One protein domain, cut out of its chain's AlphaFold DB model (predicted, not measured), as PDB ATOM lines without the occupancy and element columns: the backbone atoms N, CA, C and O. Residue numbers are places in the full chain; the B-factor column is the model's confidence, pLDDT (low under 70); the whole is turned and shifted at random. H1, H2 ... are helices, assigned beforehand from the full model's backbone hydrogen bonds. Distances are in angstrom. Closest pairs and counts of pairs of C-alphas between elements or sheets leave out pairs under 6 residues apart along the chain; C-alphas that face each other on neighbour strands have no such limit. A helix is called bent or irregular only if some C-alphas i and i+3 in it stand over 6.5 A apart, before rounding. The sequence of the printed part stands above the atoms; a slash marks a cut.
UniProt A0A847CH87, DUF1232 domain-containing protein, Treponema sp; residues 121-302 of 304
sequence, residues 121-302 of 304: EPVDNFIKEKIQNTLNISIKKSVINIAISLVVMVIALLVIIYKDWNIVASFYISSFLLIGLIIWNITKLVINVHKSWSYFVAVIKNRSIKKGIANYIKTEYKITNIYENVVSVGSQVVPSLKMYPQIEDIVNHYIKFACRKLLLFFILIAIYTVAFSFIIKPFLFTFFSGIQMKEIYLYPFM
ATOM      1  N   GLU A 121     -20.358 -64.750 -24.565       81.44
ATOM      2  CA  GLU A 121     -19.369 -64.765 -25.651       81.44
ATOM      3  C   GLU A 121     -19.365 -63.464 -26.485       81.44
ATOM      4  O   GLU A 121     -18.293 -62.870 -26.634       81.44
ATOM      5  N   PRO A 122     -20.518 -62.916 -26.928       80.38
ATOM      6  CA  PRO A 122     -20.556 -61.637 -27.633       80.38
ATOM      7  C   PRO A 122     -20.058 -60.466 -26.782       80.38
ATOM      8  O   PRO A 122     -19.368 -59.587 -27.290       80.38
ATOM      9  N   VAL A 123     -20.386 -60.448 -25.485       83.69
ATOM     10  CA  VAL A 123     -19.968 -59.380 -24.564       83.69
ATOM     11  C   VAL A 123     -18.473 -59.449 -24.277       83.69
ATOM     12  O   VAL A 123     -17.804 -58.421 -24.299       83.69
ATOM     13  N   ASP A 124     -17.937 -60.646 -24.050       86.69
ATOM     14  CA  ASP A 124     -16.511 -60.878 -23.831       86.69
ATOM     15  C   ASP A 124     -15.709 -60.472 -25.070       86.69
ATOM     16  O   ASP A 124     -14.804 -59.647 -24.968       86.69
ATOM     17  N   ASN A 125     -16.116 -60.939 -26.258       84.88
ATOM     18  CA  ASN A 125     -15.501 -60.558 -27.530       84.88
ATOM     19  C   ASN A 125     -15.587 -59.049 -27.779       84.88
ATOM     20  O   ASN A 125     -14.595 -58.443 -28.173       84.88
ATOM     21  N   PHE A 126     -16.729 -58.422 -27.493       86.06
ATOM     22  CA  PHE A 126     -16.910 -56.981 -27.648       86.06
ATOM     23  C   PHE A 126     -16.017 -56.173 -26.694       86.06
ATOM     24  O   PHE A 126     -15.324 -55.247 -27.120       86.06
ATOM     25  N   ILE A 127     -15.990 -56.523 -25.403       85.31
ATOM     26  CA  ILE A 127     -15.144 -55.853 -24.403       85.31
ATOM     27  C   ILE A 127     -13.669 -56.071 -24.744       85.31
ATOM     28  O   ILE A 127     -12.878 -55.124 -24.696       85.31
ATOM     29  N   LYS A 128     -13.300 -57.292 -25.141       85.94
ATOM     30  CA  LYS A 128     -11.964 -57.630 -25.628       85.94
ATOM     31  C   LYS A 128     -11.587 -56.768 -26.819       85.94
ATOM     32  O   LYS A 128     -10.529 -56.152 -26.793       85.94
ATOM     33  N   GLU A 129     -12.433 -56.684 -27.840       85.38
ATOM     34  CA  GLU A 129     -12.177 -55.864 -29.021       85.38
ATOM     35  C   GLU A 129     -12.003 -54.397 -28.614       85.38
ATOM     36  O   GLU A 129     -10.982 -53.779 -28.918       85.38
ATOM     37  N   LYS A 130     -12.934 -53.850 -27.828       82.75
ATOM     38  CA  LYS A 130     -12.913 -52.438 -27.451       82.75
ATOM     39  C   LYS A 130     -11.700 -52.073 -26.602       82.75
ATOM     40  O   LYS A 130     -11.056 -51.062 -26.878       82.75
ATOM     41  N   ILE A 131     -11.366 -52.878 -25.596       80.19
ATOM     42  CA  ILE A 131     -10.242 -52.611 -24.694       80.19
ATOM     43  C   ILE A 131      -8.928 -53.005 -25.377       80.19
ATOM     44  O   ILE A 131      -8.043 -52.167 -25.561       80.19
ATOM     45  N   GLN A 132      -8.790 -54.258 -25.813       77.19
ATOM     46  CA  GLN A 132      -7.530 -54.810 -26.308       77.19
ATOM     47  C   GLN A 132      -7.124 -54.263 -27.683       77.19
ATOM     48  O   GLN A 132      -5.936 -53.978 -27.854       77.19
ATOM     49  N   ASN A 133      -8.040 -54.070 -28.649       78.31
ATOM     50  CA  ASN A 133      -7.651 -53.485 -29.945       78.31
ATOM     51  C   ASN A 133      -7.300 -52.010 -29.803       78.31
ATOM     52  O   ASN A 133      -6.267 -51.594 -30.328       78.31
ATOM     53  N   THR A 134      -8.083 -51.232 -29.049       73.00
ATOM     54  CA  THR A 134      -7.761 -49.815 -28.802       73.00
ATOM     55  C   THR A 134      -6.377 -49.677 -28.168       73.00
ATOM     56  O   THR A 134      -5.563 -48.873 -28.625       73.00
ATOM     57  N   LEU A 135      -6.059 -50.525 -27.184       72.88
ATOM     58  CA  LEU A 135      -4.741 -50.557 -26.551       72.88
ATOM     59  C   LEU A 135      -3.631 -51.021 -27.493       72.88
ATOM     60  O   LEU A 135      -2.606 -50.355 -27.580       72.88
ATOM     61  N   ASN A 136      -3.805 -52.133 -28.212       73.62
ATOM     62  CA  ASN A 136      -2.782 -52.641 -29.131       73.62
ATOM     63  C   ASN A 136      -2.477 -51.628 -30.246       73.62
ATOM     64  O   ASN A 136      -1.312 -51.432 -30.585       73.62
ATOM     65  N   ILE A 137      -3.500 -50.966 -30.800       76.19
ATOM     66  CA  ILE A 137      -3.330 -49.906 -31.802       76.19
ATOM     67  C   ILE A 137      -2.571 -48.725 -31.191       76.19
ATOM     68  O   ILE A 137      -1.634 -48.220 -31.810       76.19
ATOM     69  N   SER A 138      -2.937 -48.305 -29.976       70.12
ATOM     70  CA  SER A 138      -2.262 -47.205 -29.281       70.12
ATOM     71  C   SER A 138      -0.794 -47.527 -28.985       70.12
ATOM     72  O   SER A 138       0.082 -46.705 -29.247       70.12
ATOM     73  N   ILE A 139      -0.500 -48.743 -28.512       69.31
ATOM     74  CA  ILE A 139       0.866 -49.207 -28.236       69.31
ATOM     75  C   ILE A 139       1.677 -49.272 -29.534       69.31
ATOM     76  O   ILE A 139       2.760 -48.699 -29.583       69.31
ATOM     77  N   LYS A 140       1.156 -49.886 -30.609       76.06
ATOM     78  CA  LYS A 140       1.850 -49.947 -31.911       76.06
ATOM     79  C   LYS A 140       2.197 -48.554 -32.438       76.06
ATOM     80  O   LYS A 140       3.337 -48.318 -32.824       76.06
ATOM     81  N   LYS A 141       1.241 -47.619 -32.408       77.81
ATOM     82  CA  LYS A 141       1.479 -46.221 -32.809       77.81
ATOM     83  C   LYS A 141       2.548 -45.554 -31.944       77.81
ATOM     84  O   LYS A 141       3.380 -44.825 -32.468       77.81
ATOM     85  N   SER A 142       2.547 -45.827 -30.642       69.69
ATOM     86  CA  SER A 142       3.532 -45.258 -29.718       69.69
ATOM     87  C   SER A 142       4.937 -45.822 -29.956       69.69
ATOM     88  O   SER A 142       5.892 -45.056 -29.983       69.69
ATOM     89  N   VAL A 143       5.072 -47.128 -30.219       74.12
ATOM     90  CA  VAL A 143       6.353 -47.761 -30.593       74.12
ATOM     91  C   VAL A 143       6.898 -47.181 -31.899       74.12
ATOM     92  O   VAL A 143       8.069 -46.817 -31.957       74.12
ATOM     93  N   ILE A 144       6.054 -47.034 -32.926       79.25
ATOM     94  CA  ILE A 144       6.452 -46.415 -34.201       79.25
ATOM     95  C   ILE A 144       6.912 -44.968 -33.977       79.25
ATOM     96  O   ILE A 144       7.962 -44.579 -34.481       79.25
ATOM     97  N   ASN A 145       6.181 -44.184 -33.178       75.00
ATOM     98  CA  ASN A 145       6.577 -42.810 -32.860       75.00
ATOM     99  C   ASN A 145       7.927 -42.741 -32.126       75.00
ATOM    100  O   ASN A 145       8.723 -41.848 -32.413       75.00
ATOM    101  N   ILE A 146       8.206 -43.675 -31.209       74.25
ATOM    102  CA  ILE A 146       9.510 -43.768 -30.533       74.25
ATOM    103  C   ILE A 146      10.611 -44.116 -31.533       74.25
ATOM    104  O   ILE A 146      11.654 -43.473 -31.515       74.25
ATOM    105  N   ALA A 147      10.378 -45.076 -32.432       79.19
ATOM    106  CA  ALA A 147      11.347 -45.455 -33.460       79.19
ATOM    107  C   ALA A 147      11.662 -44.290 -34.414       79.19
ATOM    108  O   ALA A 147      12.825 -44.022 -34.698       79.19
ATOM    109  N   ILE A 148      10.645 -43.540 -34.849       83.12
ATOM    110  CA  ILE A 148      10.836 -42.321 -35.648       83.12
ATOM    111  C   ILE A 148      11.632 -41.286 -34.849       83.12
ATOM    112  O   ILE A 148      12.572 -40.697 -35.375       83.12
ATOM    113  N   SER A 149      11.299 -41.098 -33.569       76.19
ATOM    114  CA  SER A 149      12.004 -40.142 -32.711       76.19
ATOM    115  C   SER A 149      13.480 -40.490 -32.533       76.19
ATOM    116  O   SER A 149      14.331 -39.607 -32.575       76.19
ATOM    117  N   LEU A 150      13.779 -41.780 -32.403       78.81
ATOM    118  CA  LEU A 150      15.126 -42.338 -32.379       78.81
ATOM    119  C   LEU A 150      15.903 -42.028 -33.662       78.81
ATOM    120  O   LEU A 150      17.034 -41.558 -33.595       78.81
ATOM    121  N   VAL A 151      15.292 -42.252 -34.828       82.88
ATOM    122  CA  VAL A 151      15.926 -41.982 -36.126       82.88
ATOM    123  C   VAL A 151      16.200 -40.489 -36.305       82.88
ATOM    124  O   VAL A 151      17.315 -40.120 -36.659       82.88
ATOM    125  N   VAL A 152      15.226 -39.623 -36.003       83.31
ATOM    126  CA  VAL A 152      15.397 -38.159 -36.073       83.31
ATOM    127  C   VAL A 152      16.511 -37.697 -35.140       83.31
ATOM    128  O   VAL A 152      17.324 -36.860 -35.518       83.31
ATOM    129  N   MET A 153      16.588 -38.279 -33.944       77.69
ATOM    130  CA  MET A 153      17.659 -37.994 -33.000       77.69
ATOM    131  C   MET A 153      19.024 -38.422 -33.549       77.69
ATOM    132  O   MET A 153      19.951 -37.626 -33.514       77.69
ATOM    133  N   VAL A 154      19.158 -39.624 -34.117       80.00
ATOM    134  CA  VAL A 154      20.413 -40.073 -34.751       80.00
ATOM    135  C   VAL A 154      20.811 -39.155 -35.908       80.00
ATOM    136  O   VAL A 154      21.970 -38.770 -35.993       80.00
ATOM    137  N   ILE A 155      19.863 -38.742 -36.753       83.31
ATOM    138  CA  ILE A 155      20.120 -37.777 -37.835       83.31
ATOM    139  C   ILE A 155      20.618 -36.450 -37.257       83.31
ATOM    140  O   ILE A 155      21.633 -35.928 -37.711       83.31
ATOM    141  N   ALA A 156      19.955 -35.931 -36.221       77.62
ATOM    142  CA  ALA A 156      20.355 -34.695 -35.554       77.62
ATOM    143  C   ALA A 156      21.774 -34.788 -34.960       77.62
ATOM    144  O   ALA A 156      22.486 -33.787 -34.938       77.62
ATOM    145  N   LEU A 157      22.204 -35.977 -34.520       75.94
ATOM    146  CA  LEU A 157      23.571 -36.231 -34.056       75.94
ATOM    147  C   LEU A 157      24.574 -36.324 -35.206       75.94
ATOM    148  O   LEU A 157      25.646 -35.731 -35.127       75.94
ATOM    149  N   LEU A 158      24.229 -37.025 -36.288       80.75
ATOM    150  CA  LEU A 158      25.082 -37.146 -37.474       80.75
ATOM    151  C   LEU A 158      25.361 -35.784 -38.118       80.75
ATOM    152  O   LEU A 158      26.488 -35.541 -38.536       80.75
ATOM    153  N   VAL A 159      24.371 -34.883 -38.123       80.94
ATOM    154  CA  VAL A 159      24.534 -33.491 -38.580       80.94
ATOM    155  C   VAL A 159      25.607 -32.750 -37.776       80.94
ATOM    156  O   VAL A 159      26.338 -31.950 -38.347       80.94
ATOM    157  N   ILE A 160      25.736 -33.026 -36.474       71.50
ATOM    158  CA  ILE A 160      26.793 -32.431 -35.639       71.50
ATOM    159  C   ILE A 160      28.150 -33.105 -35.924       71.50
ATOM    160  O   ILE A 160      29.174 -32.427 -35.935       71.50
ATOM    161  N   ILE A 161      28.176 -34.427 -36.157       71.88
ATOM    162  CA  ILE A 161      29.416 -35.211 -36.355       71.88
ATOM    163  C   ILE A 161      30.088 -34.902 -37.697       71.88
ATOM    164  O   ILE A 161      31.318 -34.888 -37.767       71.88
ATOM    165  N   TYR A 162      29.313 -34.679 -38.761       76.25
ATOM    166  CA  TYR A 162      29.863 -34.462 -40.099       76.25
ATOM    167  C   TYR A 162      30.528 -33.076 -40.199       76.25
ATOM    168  O   TYR A 162      29.891 -32.052 -40.437       76.25
ATOM    169  N   LYS A 163      31.843 -33.081 -39.965       59.06
ATOM    170  CA  LYS A 163      32.715 -31.932 -39.671       59.06
ATOM    171  C   LYS A 163      32.886 -30.924 -40.815       59.06
ATOM    172  O   LYS A 163      33.334 -29.810 -40.562       59.06
ATOM    173  N   ASP A 164      32.520 -31.287 -42.041       64.38
ATOM    174  CA  ASP A 164      32.695 -30.423 -43.219       64.38
ATOM    175  C   ASP A 164      31.752 -29.206 -43.224       64.38
ATOM    176  O   ASP A 164      31.934 -28.265 -43.995       64.38
ATOM    177  N   TRP A 165      30.741 -29.203 -42.350       61.12
ATOM    178  CA  TRP A 165      29.772 -28.122 -42.213       61.12
ATOM    179  C   TRP A 165      30.211 -27.124 -41.138       61.12
ATOM    180  O   TRP A 165      30.804 -27.490 -40.125       61.12
ATOM    181  N   ASN A 166      29.864 -25.847 -41.323       75.81
ATOM    182  CA  ASN A 166      30.065 -24.820 -40.301       75.81
ATOM    183  C   ASN A 166      29.425 -25.270 -38.971       75.81
ATOM    184  O   ASN A 166      28.210 -25.474 -38.908       75.81
ATOM    185  N   ILE A 167      30.243 -25.394 -37.918       72.50
ATOM    186  CA  ILE A 167      29.860 -25.890 -36.585       72.50
ATOM    187  C   ILE A 167      28.620 -25.158 -36.054       72.50
ATOM    188  O   ILE A 167      27.711 -25.769 -35.504       72.50
ATOM    189  N   VAL A 168      28.541 -23.843 -36.261       71.88
ATOM    190  CA  VAL A 168      27.404 -23.040 -35.792       71.88
ATOM    191  C   VAL A 168      26.112 -23.439 -36.516       71.88
ATOM    192  O   VAL A 168      25.062 -23.573 -35.890       71.88
ATOM    193  N   ALA A 169      26.183 -23.688 -37.826       76.69
ATOM    194  CA  ALA A 169      25.028 -24.093 -38.623       76.69
ATOM    195  C   ALA A 169      24.532 -25.499 -38.247       76.69
ATOM    196  O   ALA A 169      23.323 -25.698 -38.114       76.69
ATOM    197  N   SER A 170      25.437 -26.457 -38.011       73.12
ATOM    198  CA  SER A 170      25.053 -27.815 -37.597       73.12
ATOM    199  C   SER A 170      24.362 -27.836 -36.227       73.12
ATOM    200  O   SER A 170      23.375 -28.558 -36.055       73.12
ATOM    201  N   PHE A 171      24.779 -26.978 -35.286       71.62
ATOM    202  CA  PHE A 171      24.091 -26.798 -34.001       71.62
ATOM    203  C   PHE A 171      22.666 -26.257 -34.153       71.62
ATOM    204  O   PHE A 171      21.745 -26.788 -33.522       71.62
ATOM    205  N   TYR A 172      22.454 -25.232 -34.987       77.81
ATOM    206  CA  TYR A 172      21.112 -24.682 -35.217       77.81
ATOM    207  C   TYR A 172      20.183 -25.700 -35.887       77.81
ATOM    208  O   TYR A 172      19.043 -25.863 -35.449       77.81
ATOM    209  N   ILE A 173      20.674 -26.435 -36.890       78.31
ATOM    210  CA  ILE A 173      19.899 -27.473 -37.589       78.31
ATOM    211  C   ILE A 173      19.509 -28.599 -36.623       78.31
ATOM    212  O   ILE A 173      18.343 -28.993 -36.564       78.31
ATOM    213  N   SER A 174      20.459 -29.089 -35.823       73.06
ATOM    214  CA  SER A 174      20.199 -30.142 -34.835       73.06
ATOM    215  C   SER A 174      19.203 -29.688 -33.760       73.06
ATOM    216  O   SER A 174      18.241 -30.396 -33.454       73.06
ATOM    217  N   SER A 175      19.355 -28.460 -33.254       75.38
ATOM    218  CA  SER A 175      18.436 -27.873 -32.268       75.38
ATOM    219  C   SER A 175      17.018 -27.732 -32.823       75.38
ATOM    220  O   SER A 175      16.052 -28.074 -32.140       75.38
ATOM    221  N   PHE A 176      16.881 -27.293 -34.077       82.50
ATOM    222  CA  PHE A 176      15.588 -27.183 -34.749       82.50
ATOM    223  C   PHE A 176      14.894 -28.546 -34.893       82.50
ATOM    224  O   PHE A 176      13.711 -28.669 -34.572       82.50
ATOM    225  N   LEU A 177      15.633 -29.590 -35.295       77.56
ATOM    226  CA  LEU A 177      15.106 -30.958 -35.393       77.56
ATOM    227  C   LEU A 177      14.603 -31.482 -34.040       77.56
ATOM    228  O   LEU A 177      13.518 -32.063 -33.965       77.56
ATOM    229  N   LEU A 178      15.358 -31.249 -32.963       73.88
ATOM    230  CA  LEU A 178      14.986 -31.695 -31.618       73.88
ATOM    231  C   LEU A 178      13.787 -30.922 -31.052       73.88
ATOM    232  O   LEU A 178      12.889 -31.530 -30.467       73.88
ATOM    233  N   ILE A 179      13.720 -29.605 -31.257       77.44
ATOM    234  CA  ILE A 179      12.563 -28.791 -30.848       77.44
ATOM    235  C   ILE A 179      11.310 -29.226 -31.620       77.44
ATOM    236  O   ILE A 179      10.257 -29.443 -31.014       77.44
ATOM    237  N   GLY A 180      11.426 -29.432 -32.936       81.75
ATOM    238  CA  GLY A 180      10.335 -29.942 -33.768       81.75
ATOM    239  C   GLY A 180       9.821 -31.303 -33.290       81.75
ATOM    240  O   GLY A 180       8.610 -31.520 -33.210       81.75
ATOM    241  N   LEU A 181      10.729 -32.193 -32.876       76.00
ATOM    242  CA  LEU A 181      10.384 -33.486 -32.287       76.00
ATOM    243  C   LEU A 181       9.575 -33.344 -30.984       76.00
ATOM    244  O   LEU A 181       8.580 -34.047 -30.784       76.00
ATOM    245  N   ILE A 182       9.988 -32.436 -30.094       71.38
ATOM    246  CA  ILE A 182       9.293 -32.175 -28.824       71.38
ATOM    247  C   ILE A 182       7.871 -31.672 -29.097       71.38
ATOM    248  O   ILE A 182       6.912 -32.220 -28.549       71.38
ATOM    249  N   ILE A 183       7.722 -30.692 -29.992       81.12
ATOM    250  CA  ILE A 183       6.418 -30.131 -30.375       81.12
ATOM    251  C   ILE A 183       5.510 -31.218 -30.966       81.12
ATOM    252  O   ILE A 183       4.344 -31.332 -30.577       81.12
ATOM    253  N   TRP A 184       6.036 -32.063 -31.858       83.06
ATOM    254  CA  TRP A 184       5.289 -33.180 -32.439       83.06
ATOM    255  C   TRP A 184       4.766 -34.155 -31.374       83.06
ATOM    256  O   TRP A 184       3.583 -34.515 -31.376       83.06
ATOM    257  N   ASN A 185       5.626 -34.549 -30.431       71.25
ATOM    258  CA  ASN A 185       5.265 -35.472 -29.355       71.25
ATOM    259  C   ASN A 185       4.208 -34.879 -28.411       71.25
ATOM    260  O   ASN A 185       3.242 -35.569 -28.073       71.25
ATOM    261  N   ILE A 186       4.333 -33.597 -28.048       72.19
ATOM    262  CA  ILE A 186       3.333 -32.882 -27.238       72.19
ATOM    263  C   ILE A 186       1.989 -32.833 -27.970       72.19
ATOM    264  O   ILE A 186       0.955 -33.175 -27.397       72.19
ATOM    265  N   THR A 187       1.996 -32.491 -29.259       80.81
ATOM    266  CA  THR A 187       0.770 -32.402 -30.067       80.81
ATOM    267  C   THR A 187       0.039 -33.749 -30.111       80.81
ATOM    268  O   THR A 187      -1.175 -33.824 -29.907       80.81
ATOM    269  N   LYS A 188       0.773 -34.853 -30.306       76.38
ATOM    270  CA  LYS A 188       0.205 -36.211 -30.283       76.38
ATOM    271  C   LYS A 188      -0.337 -36.607 -28.911       76.38
ATOM    272  O   LYS A 188      -1.375 -37.269 -28.854       76.38
ATOM    273  N   LEU A 189       0.331 -36.214 -27.828       70.25
ATOM    274  CA  LEU A 189      -0.138 -36.466 -26.466       70.25
ATOM    275  C   LEU A 189      -1.498 -35.801 -26.226       70.25
ATOM    276  O   LEU A 189      -2.428 -36.478 -25.794       70.25
ATOM    277  N   VAL A 190      -1.636 -34.519 -26.580       74.38
ATOM    278  CA  VAL A 190      -2.886 -33.757 -26.414       74.38
ATOM    279  C   VAL A 190      -4.044 -34.414 -27.169       74.38
ATOM    280  O   VAL A 190      -5.104 -34.651 -26.589       74.38
ATOM    281  N   ILE A 191      -3.830 -34.794 -28.434       78.06
ATOM    282  CA  ILE A 191      -4.851 -35.468 -29.255       78.06
ATOM    283  C   ILE A 191      -5.282 -36.802 -28.623       78.06
ATOM    284  O   ILE A 191      -6.475 -37.114 -28.564       78.06
ATOM    285  N   ASN A 192      -4.325 -37.597 -28.139       68.88
ATOM    286  CA  ASN A 192      -4.618 -38.893 -27.524       68.88
ATOM    287  C   ASN A 192      -5.377 -38.744 -26.198       68.88
ATOM    288  O   ASN A 192      -6.334 -39.483 -25.967       68.88
ATOM    289  N   VAL A 193      -4.992 -37.777 -25.357       69.81
ATOM    290  CA  VAL A 193      -5.683 -37.478 -24.092       69.81
ATOM    291  C   VAL A 193      -7.124 -37.058 -24.355       69.81
ATOM    292  O   VAL A 193      -8.037 -37.595 -23.730       69.81
ATOM    293  N   HIS A 194      -7.345 -36.168 -25.327       76.75
ATOM    294  CA  HIS A 194      -8.688 -35.727 -25.692       76.75
ATOM    295  C   HIS A 194      -9.578 -36.902 -26.132       76.75
ATOM    296  O   HIS A 194     -10.707 -37.042 -25.668       76.75
ATOM    297  N   LYS A 195      -9.049 -37.819 -26.953       75.25
ATOM    298  CA  LYS A 195      -9.793 -38.999 -27.421       75.25
ATOM    299  C   LYS A 195     -10.179 -39.969 -26.295       75.25
ATOM    300  O   LYS A 195     -11.178 -40.677 -26.411       75.25
ATOM    301  N   SER A 196      -9.400 -40.018 -25.218       73.69
ATOM    302  CA  SER A 196      -9.649 -40.884 -24.056       73.69
ATOM    303  C   SER A 196     -10.393 -40.183 -22.913       73.69
ATOM    304  O   SER A 196     -10.604 -40.792 -21.862       73.69
ATOM    305  N   TRP A 197     -10.826 -38.934 -23.114       77.19
ATOM    306  CA  TRP A 197     -11.419 -38.096 -22.072       77.19
ATOM    307  C   TRP A 197     -12.665 -38.709 -21.422       77.19
ATOM    308  O   TRP A 197     -12.788 -38.706 -20.200       77.19
ATOM    309  N   SER A 198     -13.563 -39.308 -22.210       76.25
ATOM    310  CA  SER A 198     -14.794 -39.932 -21.699       76.25
ATOM    311  C   SER A 198     -14.519 -41.060 -20.698       76.25
ATOM    312  O   SER A 198     -15.131 -41.110 -19.629       76.25
ATOM    313  N   TYR A 199     -13.541 -41.921 -20.994       76.12
ATOM    314  CA  TYR A 199     -13.094 -42.974 -20.079       76.12
ATOM    315  C   TYR A 199     -12.507 -42.379 -18.796       76.12
ATOM    316  O   TYR A 199     -12.795 -42.864 -17.706       76.12
ATOM    317  N   PHE A 200     -11.714 -41.310 -18.910       71.94
ATOM    318  CA  PHE A 200     -11.090 -40.649 -17.764       71.94
ATOM    319  C   PHE A 200     -12.129 -40.034 -16.816       71.94
ATOM    320  O   PHE A 200     -12.089 -40.287 -15.611       71.94
ATOM    321  N   VAL A 201     -13.119 -39.321 -17.360       80.31
ATOM    322  CA  VAL A 201     -14.248 -38.772 -16.591       80.31
ATOM    323  C   VAL A 201     -15.010 -39.887 -15.870       80.31
ATOM    324  O   VAL A 201     -15.308 -39.766 -14.679       80.31
ATOM    325  N   ALA A 202     -15.282 -41.006 -16.551       81.81
ATOM    326  CA  ALA A 202     -15.967 -42.147 -15.948       81.81
ATOM    327  C   ALA A 202     -15.161 -42.784 -14.801       81.81
ATOM    328  O   ALA A 202     -15.735 -43.163 -13.775       81.81
ATOM    329  N   VAL A 203     -13.836 -42.873 -14.933       80.94
ATOM    330  CA  VAL A 203     -12.940 -43.369 -13.878       80.94
ATOM    331  C   VAL A 203     -12.925 -42.437 -12.667       80.94
ATOM    332  O   VAL A 203     -13.072 -42.924 -11.544       80.94
ATOM    333  N   ILE A 204     -12.824 -41.120 -12.879       76.94
ATOM    334  CA  ILE A 204     -12.852 -40.122 -11.796       76.94
ATOM    335  C   ILE A 204     -14.172 -40.196 -11.030       76.94
ATOM    336  O   ILE A 204     -14.166 -40.319  -9.805       76.94
ATOM    337  N   LYS A 205     -15.306 -40.187 -11.745       87.31
ATOM    338  CA  LYS A 205     -16.644 -40.212 -11.135       87.31
ATOM    339  C   LYS A 205     -16.845 -41.425 -10.223       87.31
ATOM    340  O   LYS A 205     -17.464 -41.309  -9.171       87.31
ATOM    341  N   ASN A 206     -16.306 -42.581 -10.610       85.00
ATOM    342  CA  ASN A 206     -16.478 -43.839  -9.881       85.00
ATOM    343  C   ASN A 206     -15.343 -44.147  -8.884       85.00
ATOM    344  O   ASN A 206     -15.385 -45.197  -8.241       85.00
ATOM    345  N   ARG A 207     -14.322 -43.279  -8.768       84.25
ATOM    346  CA  ARG A 207     -13.124 -43.444  -7.909       84.25
ATOM    347  C   ARG A 207     -12.397 -44.792  -8.059       84.25
ATOM    348  O   ARG A 207     -11.668 -45.220  -7.172       84.25
ATOM    349  N   SER A 208     -12.603 -45.488  -9.173       85.62
ATOM    350  CA  SER A 208     -12.040 -46.813  -9.433       85.62
ATOM    351  C   SER A 208     -11.982 -47.053 -10.937       85.62
ATOM    352  O   SER A 208     -13.005 -46.954 -11.615       85.62
ATOM    353  N   ILE A 209     -10.817 -47.468 -11.441       78.44
ATOM    354  CA  ILE A 209     -10.593 -47.752 -12.868       78.44
ATOM    355  C   ILE A 209     -11.539 -48.856 -13.361       78.44
ATOM    356  O   ILE A 209     -12.227 -48.678 -14.365       78.44
ATOM    357  N   LYS A 210     -11.632 -49.960 -12.604       85.69
ATOM    358  CA  LYS A 210     -12.500 -51.113 -12.892       85.69
ATOM    359  C   LYS A 210     -13.968 -50.677 -13.020       85.69
ATOM    360  O   LYS A 210     -14.554 -50.786 -14.093       85.69
ATOM    361  N   LYS A 211     -14.531 -50.113 -11.944       86.44
ATOM    362  CA  LYS A 211     -15.917 -49.605 -11.907       86.44
ATOM    363  C   LYS A 211     -16.210 -48.513 -12.936       86.44
ATOM    364  O   LYS A 211     -17.274 -48.535 -13.536       86.44
ATOM    365  N   GLY A 212     -15.289 -47.578 -13.161       85.88
ATOM    366  CA  GLY A 212     -15.487 -46.478 -14.104       85.88
ATOM    367  C   GLY A 212     -15.599 -46.945 -15.547       85.88
ATOM    368  O   GLY A 212     -16.556 -46.594 -16.231       85.88
ATOM    369  N   ILE A 213     -14.666 -47.794 -15.985       84.06
ATOM    370  CA  ILE A 213     -14.698 -48.365 -17.337       84.06
ATOM    371  C   ILE A 213     -15.900 -49.302 -17.492       84.06
ATOM    372  O   ILE A 213     -16.583 -49.236 -18.509       84.06
ATOM    373  N   ALA A 214     -16.204 -50.121 -16.478       86.19
ATOM    374  CA  ALA A 214     -17.383 -50.982 -16.500       86.19
ATOM    375  C   ALA A 214     -18.678 -50.168 -16.622       86.19
ATOM    376  O   ALA A 214     -19.497 -50.476 -17.478       86.19
ATOM    377  N   ASN A 215     -18.843 -49.100 -15.838       86.44
ATOM    378  CA  ASN A 215     -20.024 -48.241 -15.913       86.44
ATOM    379  C   ASN A 215     -20.125 -47.504 -17.249       86.44
ATOM    380  O   ASN A 215     -21.214 -47.450 -17.803       86.44
ATOM    381  N   TYR A 216     -19.014 -47.004 -17.796       84.31
ATOM    382  CA  TYR A 216     -19.019 -46.384 -19.124       84.31
ATOM    383  C   TYR A 216     -19.470 -47.369 -20.209       84.31
ATOM    384  O   TYR A 216     -20.355 -47.061 -21.000       84.31
ATOM    385  N   ILE A 217     -18.908 -48.584 -20.215       83.12
ATOM    386  CA  ILE A 217     -19.289 -49.630 -21.172       83.12
ATOM    387  C   ILE A 217     -20.773 -49.999 -21.014       83.12
ATOM    388  O   ILE A 217     -21.458 -50.156 -22.023       83.12
ATOM    389  N   LYS A 218     -21.271 -50.077 -19.770       84.50
ATOM    390  CA  LYS A 218     -22.687 -50.337 -19.461       84.50
ATOM    391  C   LYS A 218     -23.625 -49.277 -20.023       84.50
ATOM    392  O   LYS A 218     -24.643 -49.613 -20.618       84.50
ATOM    393  N   THR A 219     -23.285 -48.004 -19.838       81.94
ATOM    394  CA  THR A 219     -24.120 -46.890 -20.305       81.94
ATOM    395  C   THR A 219     -24.082 -46.721 -21.817       81.94
ATOM    396  O   THR A 219     -25.079 -46.331 -22.411       81.94
ATOM    397  N   GLU A 220     -22.943 -47.014 -22.440       80.25
ATOM    398  CA  GLU A 220     -22.722 -46.742 -23.860       80.25
ATOM    399  C   GLU A 220     -23.271 -47.854 -24.770       80.25
ATOM    400  O   GLU A 220     -23.669 -47.592 -25.905       80.25
ATOM    401  N   TYR A 221     -23.296 -49.111 -24.303       80.00
ATOM    402  CA  TYR A 221     -23.529 -50.263 -25.180       80.00
ATOM    403  C   TYR A 221     -24.685 -51.155 -24.733       80.00
ATOM    404  O   TYR A 221     -24.588 -51.900 -23.759       80.00
ATOM    405  N   LYS A 222     -25.742 -51.215 -25.548       76.19
ATOM    406  CA  LYS A 222     -26.953 -52.017 -25.289       76.19
ATOM    407  C   LYS A 222     -26.679 -53.503 -24.987       76.19
ATOM    408  O   LYS A 222     -27.368 -54.092 -24.158       76.19
ATOM    409  N   ILE A 223     -25.651 -54.098 -25.604       69.75
ATOM    410  CA  ILE A 223     -25.273 -55.515 -25.417       69.75
ATOM    411  C   ILE A 223     -24.843 -55.850 -23.980       69.75
ATOM    412  O   ILE A 223     -24.986 -56.980 -23.525       69.75
ATOM    413  N   THR A 224     -24.352 -54.857 -23.241       77.75
ATOM    414  CA  THR A 224     -23.933 -55.033 -21.847       77.75
ATOM    415  C   THR A 224     -25.116 -54.979 -20.886       77.75
ATOM    416  O   THR A 224     -25.203 -55.815 -19.992       77.75
ATOM    417  N   ASN A 225     -26.083 -54.095 -21.141       72.31
ATOM    418  CA  ASN A 225     -27.344 -54.046 -20.397       72.31
ATOM    419  C   ASN A 225     -28.123 -55.367 -20.527       72.31
ATOM    420  O   ASN A 225     -28.624 -55.929 -19.559       72.31
ATOM    421  N   ILE A 226     -28.124 -55.918 -21.739       68.75
ATOM    422  CA  ILE A 226     -28.629 -57.254 -22.063       68.75
ATOM    423  C   ILE A 226     -28.038 -58.336 -21.144       68.75
ATOM    424  O   ILE A 226     -28.766 -59.156 -20.588       68.75
ATOM    425  N   TYR A 227     -26.717 -58.344 -20.982       75.94
ATOM    426  CA  TYR A 227     -26.029 -59.353 -20.192       75.94
ATOM    427  C   TYR A 227     -26.286 -59.173 -18.695       75.94
ATOM    428  O   TYR A 227     -26.493 -60.159 -17.993       75.94
ATOM    429  N   GLU A 228     -26.364 -57.934 -18.205       75.88
ATOM    430  CA  GLU A 228     -26.763 -57.675 -16.817       75.88
ATOM    431  C   GLU A 228     -28.196 -58.109 -16.531       75.88
ATOM    432  O   GLU A 228     -28.451 -58.681 -15.474       75.88
ATOM    433  N   ASN A 229     -29.118 -57.916 -17.472       69.62
ATOM    434  CA  ASN A 229     -30.485 -58.412 -17.345       69.62
ATOM    435  C   ASN A 229     -30.511 -59.946 -17.284       69.62
ATOM    436  O   ASN A 229     -31.166 -60.519 -16.417       69.62
ATOM    437  N   VAL A 230     -29.728 -60.622 -18.132       69.50
ATOM    438  CA  VAL A 230     -29.582 -62.088 -18.094       69.50
ATOM    439  C   VAL A 230     -29.001 -62.563 -16.760       69.50
ATOM    440  O   VAL A 230     -29.501 -63.528 -16.187       69.50
ATOM    441  N   VAL A 231     -27.970 -61.897 -16.238       72.00
ATOM    442  CA  VAL A 231     -27.329 -62.273 -14.968       72.00
ATOM    443  C   VAL A 231     -28.228 -61.956 -13.770       72.00
ATOM    444  O   VAL A 231     -28.336 -62.770 -12.856       72.00
ATOM    445  N   SER A 232     -28.903 -60.807 -13.753       69.38
ATOM    446  CA  SER A 232     -29.769 -60.383 -12.643       69.38
ATOM    447  C   SER A 232     -31.041 -61.225 -12.558       69.38
ATOM    448  O   SER A 232     -31.302 -61.810 -11.510       69.38
ATOM    449  N   VAL A 233     -31.774 -61.383 -13.664       64.19
ATOM    450  CA  VAL A 233     -32.972 -62.235 -13.723       64.19
ATOM    451  C   VAL A 233     -32.579 -63.703 -13.569       64.19
ATOM    452  O   VAL A 233     -33.163 -64.439 -12.776       64.19
ATOM    453  N   GLY A 234     -31.528 -64.133 -14.269       63.25
ATOM    454  CA  GLY A 234     -31.040 -65.504 -14.200       63.25
ATOM    455  C   GLY A 234     -30.589 -65.902 -12.796       63.25
ATOM    456  O   GLY A 234     -30.905 -67.002 -12.360       63.25
ATOM    457  N   SER A 235     -29.902 -65.029 -12.054       65.06
ATOM    458  CA  SER A 235     -29.431 -65.341 -10.693       65.06
ATOM    459  C   SER A 235     -30.534 -65.381  -9.634       65.06
ATOM    460  O   SER A 235     -30.369 -66.069  -8.623       65.06
ATOM    461  N   GLN A 236     -31.664 -64.705  -9.865       63.09
ATOM    462  CA  GLN A 236     -32.874 -64.847  -9.045       63.09
ATOM    463  C   GLN A 236     -33.536 -66.216  -9.268       63.09
ATOM    464  O   GLN A 236     -33.992 -66.865  -8.326       63.09
ATOM    465  N   VAL A 237     -33.527 -66.691 -10.515       59.66
ATOM    466  CA  VAL A 237     -34.091 -67.989 -10.915       59.66
ATOM    467  C   VAL A 237     -33.158 -69.143 -10.518       59.66
ATOM    468  O   VAL A 237     -33.593 -70.170  -9.989       59.66
ATOM    469  N   VAL A 238     -31.855 -68.975 -10.707       65.25
ATOM    470  CA  VAL A 238     -30.830 -70.006 -10.541       65.25
ATOM    471  C   VAL A 238     -29.668 -69.430  -9.726       65.25
ATOM    472  O   VAL A 238     -28.811 -68.737 -10.271       65.25
ATOM    473  N   PRO A 239     -29.582 -69.737  -8.416       67.31
ATOM    474  CA  PRO A 239     -28.540 -69.185  -7.548       67.31
ATOM    475  C   PRO A 239     -27.111 -69.505  -8.001       67.31
ATOM    476  O   PRO A 239     -26.203 -68.715  -7.743       67.31
ATOM    477  N   SER A 240     -26.898 -70.622  -8.711       63.84
ATOM    478  CA  SER A 240     -25.587 -70.981  -9.270       63.84
ATOM    479  C   SER A 240     -25.101 -69.994 -10.336       63.84
ATOM    480  O   SER A 240     -23.898 -69.925 -10.582       63.84
ATOM    481  N   LEU A 241     -25.983 -69.157 -10.902       65.81
ATOM    482  CA  LEU A 241     -25.572 -68.090 -11.810       65.81
ATOM    483  C   LEU A 241     -24.788 -66.963 -11.121       65.81
ATOM    484  O   LEU A 241     -24.045 -66.254 -11.794       65.81
ATOM    485  N   LYS A 242     -24.860 -66.831  -9.788       70.56
ATOM    486  CA  LYS A 242     -24.020 -65.874  -9.038       70.56
ATOM    487  C   LYS A 242     -22.520 -66.162  -9.157       70.56
ATOM    488  O   LYS A 242     -21.719 -65.277  -8.884       70.56
ATOM    489  N   MET A 243     -22.139 -67.386  -9.538       70.62
ATOM    490  CA  MET A 243     -20.739 -67.785  -9.712       70.62
ATOM    491  C   MET A 243     -20.110 -67.208 -10.990       70.62
ATOM    492  O   MET A 243     -18.890 -67.220 -11.144       70.62
ATOM    493  N   TYR A 244     -20.925 -66.720 -11.923       71.75
ATOM    494  CA  TYR A 244     -20.436 -66.228 -13.197       71.75
ATOM    495  C   TYR A 244     -19.936 -64.777 -13.106       71.75
ATOM    496  O   TYR A 244     -20.514 -63.970 -12.377       71.75
ATOM    497  N   PRO A 245     -18.851 -64.439 -13.833       81.31
ATOM    498  CA  PRO A 245     -18.187 -63.143 -13.717       81.31
ATOM    499  C   PRO A 245     -19.121 -62.009 -14.121       81.31
ATOM    500  O   PRO A 245     -19.754 -62.088 -15.162       81.31
ATOM    501  N   GLN A 246     -19.177 -60.923 -13.354       85.00
ATOM    502  CA  GLN A 246     -19.931 -59.745 -13.780       85.00
ATOM    503  C   GLN A 246     -19.156 -58.968 -14.853       85.00
ATOM    504  O   GLN A 246     -17.954 -59.168 -15.042       85.00
ATOM    505  N   ILE A 247     -19.812 -58.003 -15.512       84.06
ATOM    506  CA  ILE A 247     -19.144 -57.088 -16.461       84.06
ATOM    507  C   ILE A 247     -17.921 -56.437 -15.822       84.06
ATOM    508  O   ILE A 247     -16.886 -56.285 -16.464       84.06
ATOM    509  N   GLU A 248     -18.019 -56.098 -14.537       87.75
ATOM    510  CA  GLU A 248     -16.905 -55.556 -13.771       87.75
ATOM    511  C   GLU A 248     -15.681 -56.486 -13.801       87.75
ATOM    512  O   GLU A 248     -14.551 -56.025 -13.970       87.75
ATOM    513  N   ASP A 249     -15.892 -57.791 -13.646       87.56
ATOM    514  CA  ASP A 249     -14.828 -58.793 -13.582       87.56
ATOM    515  C   ASP A 249     -14.238 -59.080 -14.963       87.56
ATOM    516  O   ASP A 249     -13.016 -59.183 -15.090       87.56
ATOM    517  N   ILE A 250     -15.083 -59.107 -16.001       85.62
ATOM    518  CA  ILE A 250     -14.655 -59.198 -17.405       85.62
ATOM    519  C   ILE A 250     -13.772 -57.992 -17.755       85.62
ATOM    520  O   ILE A 250     -12.646 -58.141 -18.228       85.62
ATOM    521  N   VAL A 251     -14.229 -56.779 -17.435       86.69
ATOM    522  CA  VAL A 251     -13.469 -55.539 -17.647       86.69
ATOM    523  C   VAL A 251     -12.151 -55.559 -16.869       86.69
ATOM    524  O   VAL A 251     -11.103 -55.230 -17.425       86.69
ATOM    525  N   ASN A 252     -12.160 -56.003 -15.610       88.31
ATOM    526  CA  ASN A 252     -10.947 -56.097 -14.794       88.31
ATOM    527  C   ASN A 252      -9.917 -57.078 -15.366       88.31
ATOM    528  O   ASN A 252      -8.718 -56.795 -15.328       88.31
ATOM    529  N   HIS A 253     -10.370 -58.206 -15.918       86.62
ATOM    530  CA  HIS A 253      -9.497 -59.168 -16.587       86.62
ATOM    531  C   HIS A 253      -8.704 -58.495 -17.719       86.62
ATOM    532  O   HIS A 253      -7.469 -58.570 -17.750       86.62
ATOM    533  N   TYR A 254      -9.389 -57.745 -18.586       83.88
ATOM    534  CA  TYR A 254      -8.750 -57.043 -19.701       83.88
ATOM    535  C   TYR A 254      -7.928 -55.824 -19.269       83.88
ATOM    536  O   TYR A 254      -6.857 -55.593 -19.831       83.88
ATOM    537  N   ILE A 255      -8.347 -55.080 -18.239       81.88
ATOM    538  CA  ILE A 255      -7.550 -53.979 -17.666       81.88
ATOM    539  C   ILE A 255      -6.239 -54.504 -17.078       81.88
ATOM    540  O   ILE A 255      -5.181 -53.917 -17.298       81.88
ATOM    541  N   LYS A 256      -6.267 -55.622 -16.345       81.44
ATOM    542  CA  LYS A 256      -5.051 -56.203 -15.759       81.44
ATOM    543  C   LYS A 256      -4.074 -56.649 -16.847       81.44
ATOM    544  O   LYS A 256      -2.870 -56.416 -16.730       81.44
ATOM    545  N   PHE A 257      -4.591 -57.237 -17.926       76.06
ATOM    546  CA  PHE A 257      -3.800 -57.579 -19.108       76.06
ATOM    547  C   PHE A 257      -3.205 -56.332 -19.787       76.06
ATOM    548  O   PHE A 257      -2.016 -56.305 -20.113       76.06
ATOM    549  N   ALA A 258      -4.003 -55.272 -19.934       75.62
ATOM    550  CA  ALA A 258      -3.581 -53.984 -20.472       75.62
ATOM    551  C   ALA A 258      -2.448 -53.339 -19.667       75.62
ATOM    552  O   ALA A 258      -1.434 -52.935 -20.236       75.62
ATOM    553  N   CYS A 259      -2.601 -53.278 -18.342       70.56
ATOM    554  CA  CYS A 259      -1.631 -52.658 -17.443       70.56
ATOM    555  C   CYS A 259      -0.270 -53.345 -17.529       70.56
ATOM    556  O   CYS A 259       0.747 -52.665 -17.571       70.56
ATOM    557  N   ARG A 260      -0.237 -54.682 -17.633       70.25
ATOM    558  CA  ARG A 260       1.020 -55.425 -17.826       70.25
ATOM    559  C   ARG A 260       1.734 -55.021 -19.118       70.25
ATOM    560  O   ARG A 260       2.939 -54.800 -19.095       70.25
ATOM    561  N   LYS A 261       1.003 -54.874 -20.229       69.44
ATOM    562  CA  LYS A 261       1.586 -54.417 -21.503       69.44
ATOM    563  C   LYS A 261       2.078 -52.970 -21.442       69.44
ATOM    564  O   LYS A 261       3.152 -52.681 -21.960       69.44
ATOM    565  N   LEU A 262       1.311 -52.077 -20.816       72.12
ATOM    566  CA  LEU A 262       1.712 -50.679 -20.638       72.12
ATOM    567  C   LEU A 262       2.945 -50.558 -19.743       72.12
ATOM    568  O   LEU A 262       3.856 -49.809 -20.071       72.12
ATOM    569  N   LEU A 263       3.014 -51.330 -18.659       71.00
ATOM    570  CA  LEU A 263       4.166 -51.357 -17.762       71.00
ATOM    571  C   LEU A 263       5.441 -51.781 -18.503       71.00
ATOM    572  O   LEU A 263       6.453 -51.097 -18.396       71.00
ATOM    573  N   LEU A 264       5.379 -52.836 -19.326       66.25
ATOM    574  CA  LEU A 264       6.509 -53.244 -20.174       66.25
ATOM    575  C   LEU A 264       6.933 -52.135 -21.150       66.25
ATOM    576  O   LEU A 264       8.123 -51.910 -21.353       66.25
ATOM    577  N   PHE A 265       5.969 -51.416 -21.725       67.44
ATOM    578  CA  PHE A 265       6.234 -50.294 -22.624       67.44
ATOM    579  C   PHE A 265       6.907 -49.107 -21.910       67.44
ATOM    580  O   PHE A 265       7.894 -48.574 -22.414       67.44
ATOM    581  N   PHE A 266       6.432 -48.724 -20.722       70.94
ATOM    582  CA  PHE A 266       7.058 -47.666 -19.923       70.94
ATOM    583  C   PHE A 266       8.460 -48.047 -19.446       70.94
ATOM    584  O   PHE A 266       9.348 -47.200 -19.473       70.94
ATOM    585  N   ILE A 267       8.689 -49.313 -19.079       70.44
ATOM    586  CA  ILE A 267      10.033 -49.815 -18.759       70.44
ATOM    587  C   ILE A 267      10.960 -49.667 -19.969       70.44
ATOM    588  O   ILE A 267      12.070 -49.169 -19.818       70.44
ATOM    589  N   LEU A 268      10.503 -50.026 -21.172       67.75
ATOM    590  CA  LEU A 268      11.298 -49.870 -22.394       67.75
ATOM    591  C   LEU A 268      11.657 -48.396 -22.660       67.75
ATOM    592  O   LEU A 268      12.808 -48.092 -22.966       67.75
ATOM    593  N   ILE A 269      10.696 -47.474 -22.499       70.50
ATOM    594  CA  ILE A 269      10.942 -46.026 -22.615       70.50
ATOM    595  C   ILE A 269      11.941 -45.550 -21.560       70.50
ATOM    596  O   ILE A 269      12.834 -44.771 -21.890       70.50
ATOM    597  N   ALA A 270      11.796 -45.986 -20.307       68.69
ATOM    598  CA  ALA A 270      12.684 -45.607 -19.212       68.69
ATOM    599  C   ALA A 270      14.119 -46.084 -19.475       68.69
ATOM    600  O   ALA A 270      15.061 -45.303 -19.369       68.69
ATOM    601  N   ILE A 271      14.287 -47.335 -19.917       70.75
ATOM    602  CA  ILE A 271      15.586 -47.880 -20.337       70.75
ATOM    603  C   ILE A 271      16.167 -47.037 -21.474       70.75
ATOM    604  O   ILE A 271      17.335 -46.664 -21.421       70.75
ATOM    605  N   TYR A 272      15.351 -46.685 -22.470       70.25
ATOM    606  CA  TYR A 272      15.774 -45.829 -23.573       70.25
ATOM    607  C   TYR A 272      16.229 -44.436 -23.103       70.25
ATOM    608  O   TYR A 272      17.287 -43.964 -23.512       70.25
ATOM    609  N   THR A 273      15.474 -43.786 -22.213       69.31
ATOM    610  CA  THR A 273      15.822 -42.450 -21.694       69.31
ATOM    611  C   THR A 273      17.080 -42.476 -20.832       69.31
ATOM    612  O   THR A 273      17.903 -41.564 -20.932       69.31
ATOM    613  N   VAL A 274      17.270 -43.529 -20.033       69.88
ATOM    614  CA  VAL A 274      18.493 -43.743 -19.250       69.88
ATOM    615  C   VAL A 274      19.684 -43.998 -20.175       69.88
ATOM    616  O   VAL A 274      20.688 -43.302 -20.063       69.88
ATOM    617  N   ALA A 275      19.568 -44.908 -21.146       67.69
ATOM    618  CA  ALA A 275      20.632 -45.176 -22.116       67.69
ATOM    619  C   ALA A 275      21.007 -43.919 -22.919       67.69
ATOM    620  O   ALA A 275      22.185 -43.633 -23.131       67.69
ATOM    621  N   PHE A 276      20.020 -43.113 -23.313       68.75
ATOM    622  CA  PHE A 276      20.285 -41.845 -23.982       68.75
ATOM    623  C   PHE A 276      21.040 -40.858 -23.080       68.75
ATOM    624  O   PHE A 276      22.043 -40.278 -23.497       68.75
ATOM    625  N   SER A 277      20.600 -40.700 -21.832       67.88
ATOM    626  CA  SER A 277      21.164 -39.714 -20.901       67.88
ATOM    627  C   SER A 277      22.557 -40.087 -20.387       67.88
ATOM    628  O   SER A 277      23.379 -39.197 -20.192       67.88
ATOM    629  N   PHE A 278      22.824 -41.382 -20.191       68.94
ATOM    630  CA  PHE A 278      24.027 -41.911 -19.528       68.94
ATOM    631  C   PHE A 278      24.960 -42.701 -20.449       68.94
ATOM    632  O   PHE A 278      25.908 -43.327 -19.989       68.94
ATOM    633  N   ILE A 279      24.696 -42.757 -21.747       69.12
ATOM    634  CA  ILE A 279      25.624 -43.395 -22.687       69.12
ATOM    635  C   ILE A 279      25.784 -42.480 -23.883       69.12
ATOM    636  O   ILE A 279      26.876 -41.985 -24.138       69.12
ATOM    637  N   ILE A 280      24.675 -42.191 -24.562       67.06
ATOM    638  CA  ILE A 280      24.697 -41.473 -25.837       67.06
ATOM    639  C   ILE A 280      25.135 -40.020 -25.628       67.06
ATOM    640  O   ILE A 280      26.110 -39.585 -26.233       67.06
ATOM    641  N   LYS A 281      24.462 -39.274 -24.743       68.81
ATOM    642  CA  LYS A 281      24.766 -37.855 -24.495       68.81
ATOM    643  C   LYS A 281      26.221 -37.626 -24.042       68.81
ATOM    644  O   LYS A 281      26.864 -36.744 -24.611       68.81
ATOM    645  N   PRO A 282      26.779 -38.389 -23.085       68.62
ATOM    646  CA  PRO A 282      28.139 -38.144 -22.610       68.62
ATOM    647  C   PRO A 282      29.192 -38.628 -23.608       68.62
ATOM    648  O   PRO A 282      30.183 -37.935 -23.799       68.62
ATOM    649  N   PHE A 283      28.937 -39.724 -24.337       69.25
ATOM    650  CA  PHE A 283      29.795 -40.154 -25.445       69.25
ATOM    651  C   PHE A 283      29.920 -39.065 -26.517       69.25
ATOM    652  O   PHE A 283      31.026 -38.703 -26.916       69.25
ATOM    653  N   LEU A 284      28.795 -38.478 -26.933       64.25
ATOM    654  CA  LEU A 284      28.805 -37.358 -27.875       64.25
ATOM    655  C   LEU A 284      29.606 -36.185 -27.317       64.25
ATOM    656  O   LEU A 284      30.477 -35.655 -27.997       64.25
ATOM    657  N   PHE A 285      29.362 -35.812 -26.060       66.56
ATOM    658  CA  PHE A 285      30.086 -34.714 -25.432       66.56
ATOM    659  C   PHE A 285      31.595 -34.979 -25.394       66.56
ATOM    660  O   PHE A 285      32.358 -34.090 -25.761       66.56
ATOM    661  N   THR A 286      32.038 -36.195 -25.049       70.00
ATOM    662  CA  THR A 286      33.465 -36.550 -25.090       70.00
ATOM    663  C   THR A 286      34.066 -36.467 -26.481       70.00
ATOM    664  O   THR A 286      35.153 -35.925 -26.654       70.00
ATOM    665  N   PHE A 287      33.347 -36.975 -27.483       69.19
ATOM    666  CA  PHE A 287      33.820 -37.017 -28.859       69.19
ATOM    667  C   PHE A 287      34.054 -35.607 -29.422       69.19
ATOM    668  O   PHE A 287      35.012 -35.392 -30.157       69.19
ATOM    669  N   PHE A 288      33.213 -34.638 -29.045       62.50
ATOM    670  CA  PHE A 288      33.297 -33.264 -29.549       62.50
ATOM    671  C   PHE A 288      34.149 -32.318 -28.708       62.50
ATOM    672  O   PHE A 288      34.813 -31.449 -29.266       62.50
ATOM    673  N   SER A 289      34.116 -32.443 -27.381       68.94
ATOM    674  CA  SER A 289      34.873 -31.555 -26.487       68.94
ATOM    675  C   SER A 289      36.300 -32.040 -26.227       68.94
ATOM    676  O   SER A 289      37.119 -31.274 -25.731       68.94
ATOM    677  N   GLY A 290      36.596 -33.312 -26.524       69.88
ATOM    678  CA  GLY A 290      37.859 -33.963 -26.167       69.88
ATOM    679  C   GLY A 290      37.992 -34.303 -24.677       69.88
ATOM    680  O   GLY A 290      38.952 -34.967 -24.291       69.88
ATOM    681  N   ILE A 291      37.032 -33.887 -23.842       74.06
ATOM    682  CA  ILE A 291      36.962 -34.206 -22.409       74.06
ATOM    683  C   ILE A 291      36.684 -35.703 -22.265       74.06
ATOM    684  O   ILE A 291      35.887 -36.253 -23.021       74.06
ATOM    685  N   GLN A 292      37.323 -36.396 -21.319       76.19
ATOM    686  CA  GLN A 292      37.113 -37.841 -21.170       76.19
ATOM    687  C   GLN A 292      35.783 -38.163 -20.473       76.19
ATOM    688  O   GLN A 292      35.305 -37.422 -19.619       76.19
ATOM    689  N   MET A 293      35.202 -39.334 -20.772       67.12
ATOM    690  CA  MET A 293      33.873 -39.749 -20.265       67.12
ATOM    691  C   MET A 293      33.824 -39.686 -18.737       67.12
ATOM    692  O   MET A 293      32.866 -39.193 -18.146       67.12
ATOM    693  N   LYS A 294      34.903 -40.156 -18.104       73.38
ATOM    694  CA  LYS A 294      35.080 -40.160 -16.650       73.38
ATOM    695  C   LYS A 294      35.015 -38.752 -16.046       73.38
ATOM    696  O   LYS A 294      34.458 -38.591 -14.969       73.38
ATOM    697  N   GLU A 295      35.523 -37.739 -16.746       69.56
ATOM    698  CA  GLU A 295      35.571 -36.352 -16.270       69.56
ATOM    699  C   GLU A 295      34.186 -35.704 -16.308       69.56
ATOM    700  O   GLU A 295      33.837 -34.972 -15.390       69.56
ATOM    701  N   ILE A 296      33.354 -36.048 -17.297       68.25
ATOM    702  CA  ILE A 296      31.965 -35.570 -17.396       68.25
ATOM    703  C   ILE A 296      31.117 -36.109 -16.240       68.25
ATOM    704  O   ILE A 296      30.352 -35.365 -15.631       68.25
ATOM    705  N   TYR A 297      31.242 -37.403 -15.928       71.38
ATOM    706  CA  TYR A 297      30.467 -38.015 -14.843       71.38
ATOM    707  C   TYR A 297      30.948 -37.604 -13.454       71.38
ATOM    708  O   TYR A 297      30.137 -37.506 -12.536       71.38
ATOM    709  N   LEU A 298      32.251 -37.364 -13.295       74.19
ATOM    710  CA  LEU A 298      32.845 -36.952 -12.025       74.19
ATOM    711  C   LEU A 298      32.823 -35.434 -11.816       74.19
ATOM    712  O   LEU A 298      33.123 -34.997 -10.710       74.19
ATOM    713  N   TYR A 299      32.427 -34.639 -12.819       65.81
ATOM    714  CA  TYR A 299      32.382 -33.175 -12.743       65.81
ATOM    715  C   TYR A 299      31.674 -32.633 -11.484       65.81
ATOM    716  O   TYR A 299      32.253 -31.776 -10.824       65.81
ATOM    717  N   PRO A 300      30.500 -33.152 -11.054       65.50
ATOM    718  CA  PRO A 300      29.841 -32.684  -9.827       65.50
ATOM    719  C   PRO A 300      30.607 -32.998  -8.529       65.50
ATOM    720  O   PRO A 300      30.265 -32.470  -7.475       65.50
ATOM    721  N   PHE A 301      31.598 -33.891  -8.588       68.44
ATOM    722  CA  PHE A 301      32.369 -34.390  -7.447       68.44
ATOM    723  C   PHE A 301      33.829 -33.928  -7.462       68.44
ATOM    724  O   PHE A 301      34.557 -34.174  -6.498       68.44
ATOM    725  N   MET A 302      34.273 -33.259  -8.529       60.59
ATOM    726  CA  MET A 302      35.577 -32.613  -8.546       60.59
ATOM    727  C   MET A 302      35.483 -31.333  -7.713       60.59
ATOM    728  O   MET A 302      34.728 -30.423  -8.040       60.59
TER     729      MET A 302
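This is residues 121 to 302 of the 304 residues of the protein "DUF1232 domain-containing protein" of Treponema sp (UniProt A0A847CH87). Three long helices, H1, H2 and H7, run nearly in line with one another along a rod, H1 folding back into H2 as a hairpin and H7 running beside H1; H2 and H7 keep apart. The short helices H3, H4, H5 and H6 gather at one end, with H5 and H6 farthest out, and H8 stands across the end of H7 at the other. The printed part has 182 residues with eight named helices, H1 to H8 in order, and no named strand; its class is all helix. It is extended, with a radius of gyration of the C-alphas of 24.9 A, and spans 82 by 32 by 27 A.

H1, residues 121 to 161, touches H2, residues 167 to 195, with its residues 149 to 160 alone, at a shallow tilt of 10 degrees, opposite ways; the closest C-alphas, of Ala 156 and Ser 174, are 4.6 A apart. H2 and H3, residues 197 to 206, meet only through their link. H3 touches H4, residues 209 to 220, at a steep tilt of 64 degrees, the closest C-alphas, of Val 203 and Gly 212, being 4.0 A apart. H4 and H5, residues 222 to 237, touch only at the corner, about perpendicular at 75 degrees. H5 and H1 only just touch, with 3 pairs of C-alphas within 8 A. H5 touches H6, residues 239 to 243, closest at the C-alphas of Ser 235 and Leu 241, 4.9 A. H7, residues 247 to 289, touches H1 with residues 250 to 265 alone, at a shallow tilt of 4 degrees, the same way; the closest C-alphas are those of Lys 128 and Tyr 254, 6.8 A. H7 also touches H4, closest at the C-alphas of Ala 214 and Glu 248, 5.3 A. H8, residues 293 to 301, touches H7 about perpendicular at 80 degrees, closest at the C-alphas of Thr 286 and Met 293, 5.8 A. Helix packing is mostly crossed, only just: 2 of 6 touching pairs given a tilt are shallow. Every O i to N i+4 pair is within hydrogen-bond range in H2, H3, H4 and H5; in H1 35 of 37 are, in H7 37 of 39, in H8 3 of 5, and in H6 0 of 1, beside 2 of 2 O i to N i+3 pairs.

H1 begins at C-alpha 121 (-19.369, -64.765, -25.651) and is 58.0 A long from first to last C-alpha. H2 measures 42.8 A, H5 22.6 A and H7 60.6 A. H7 ends at C-alpha 289 (34.873, -31.555, -26.487); it is neither bent nor irregular, but only just: C-alphas 278 and 281 are 6.5 A apart. H8 is irregular, with C-alphas 297 and 300 7.3 A apart, and ends at C-alpha 301 (32.369, -34.390, -7.447).

The two C-alphas farthest apart, of Asp 164 and Val 237, are 83.2 A apart. The printed part has no cut, and the seven links are tight. Mean pLDDT of the printed part is 75.1; 50 residues are under 70, among them residues 232 to 241 and 273 to 285.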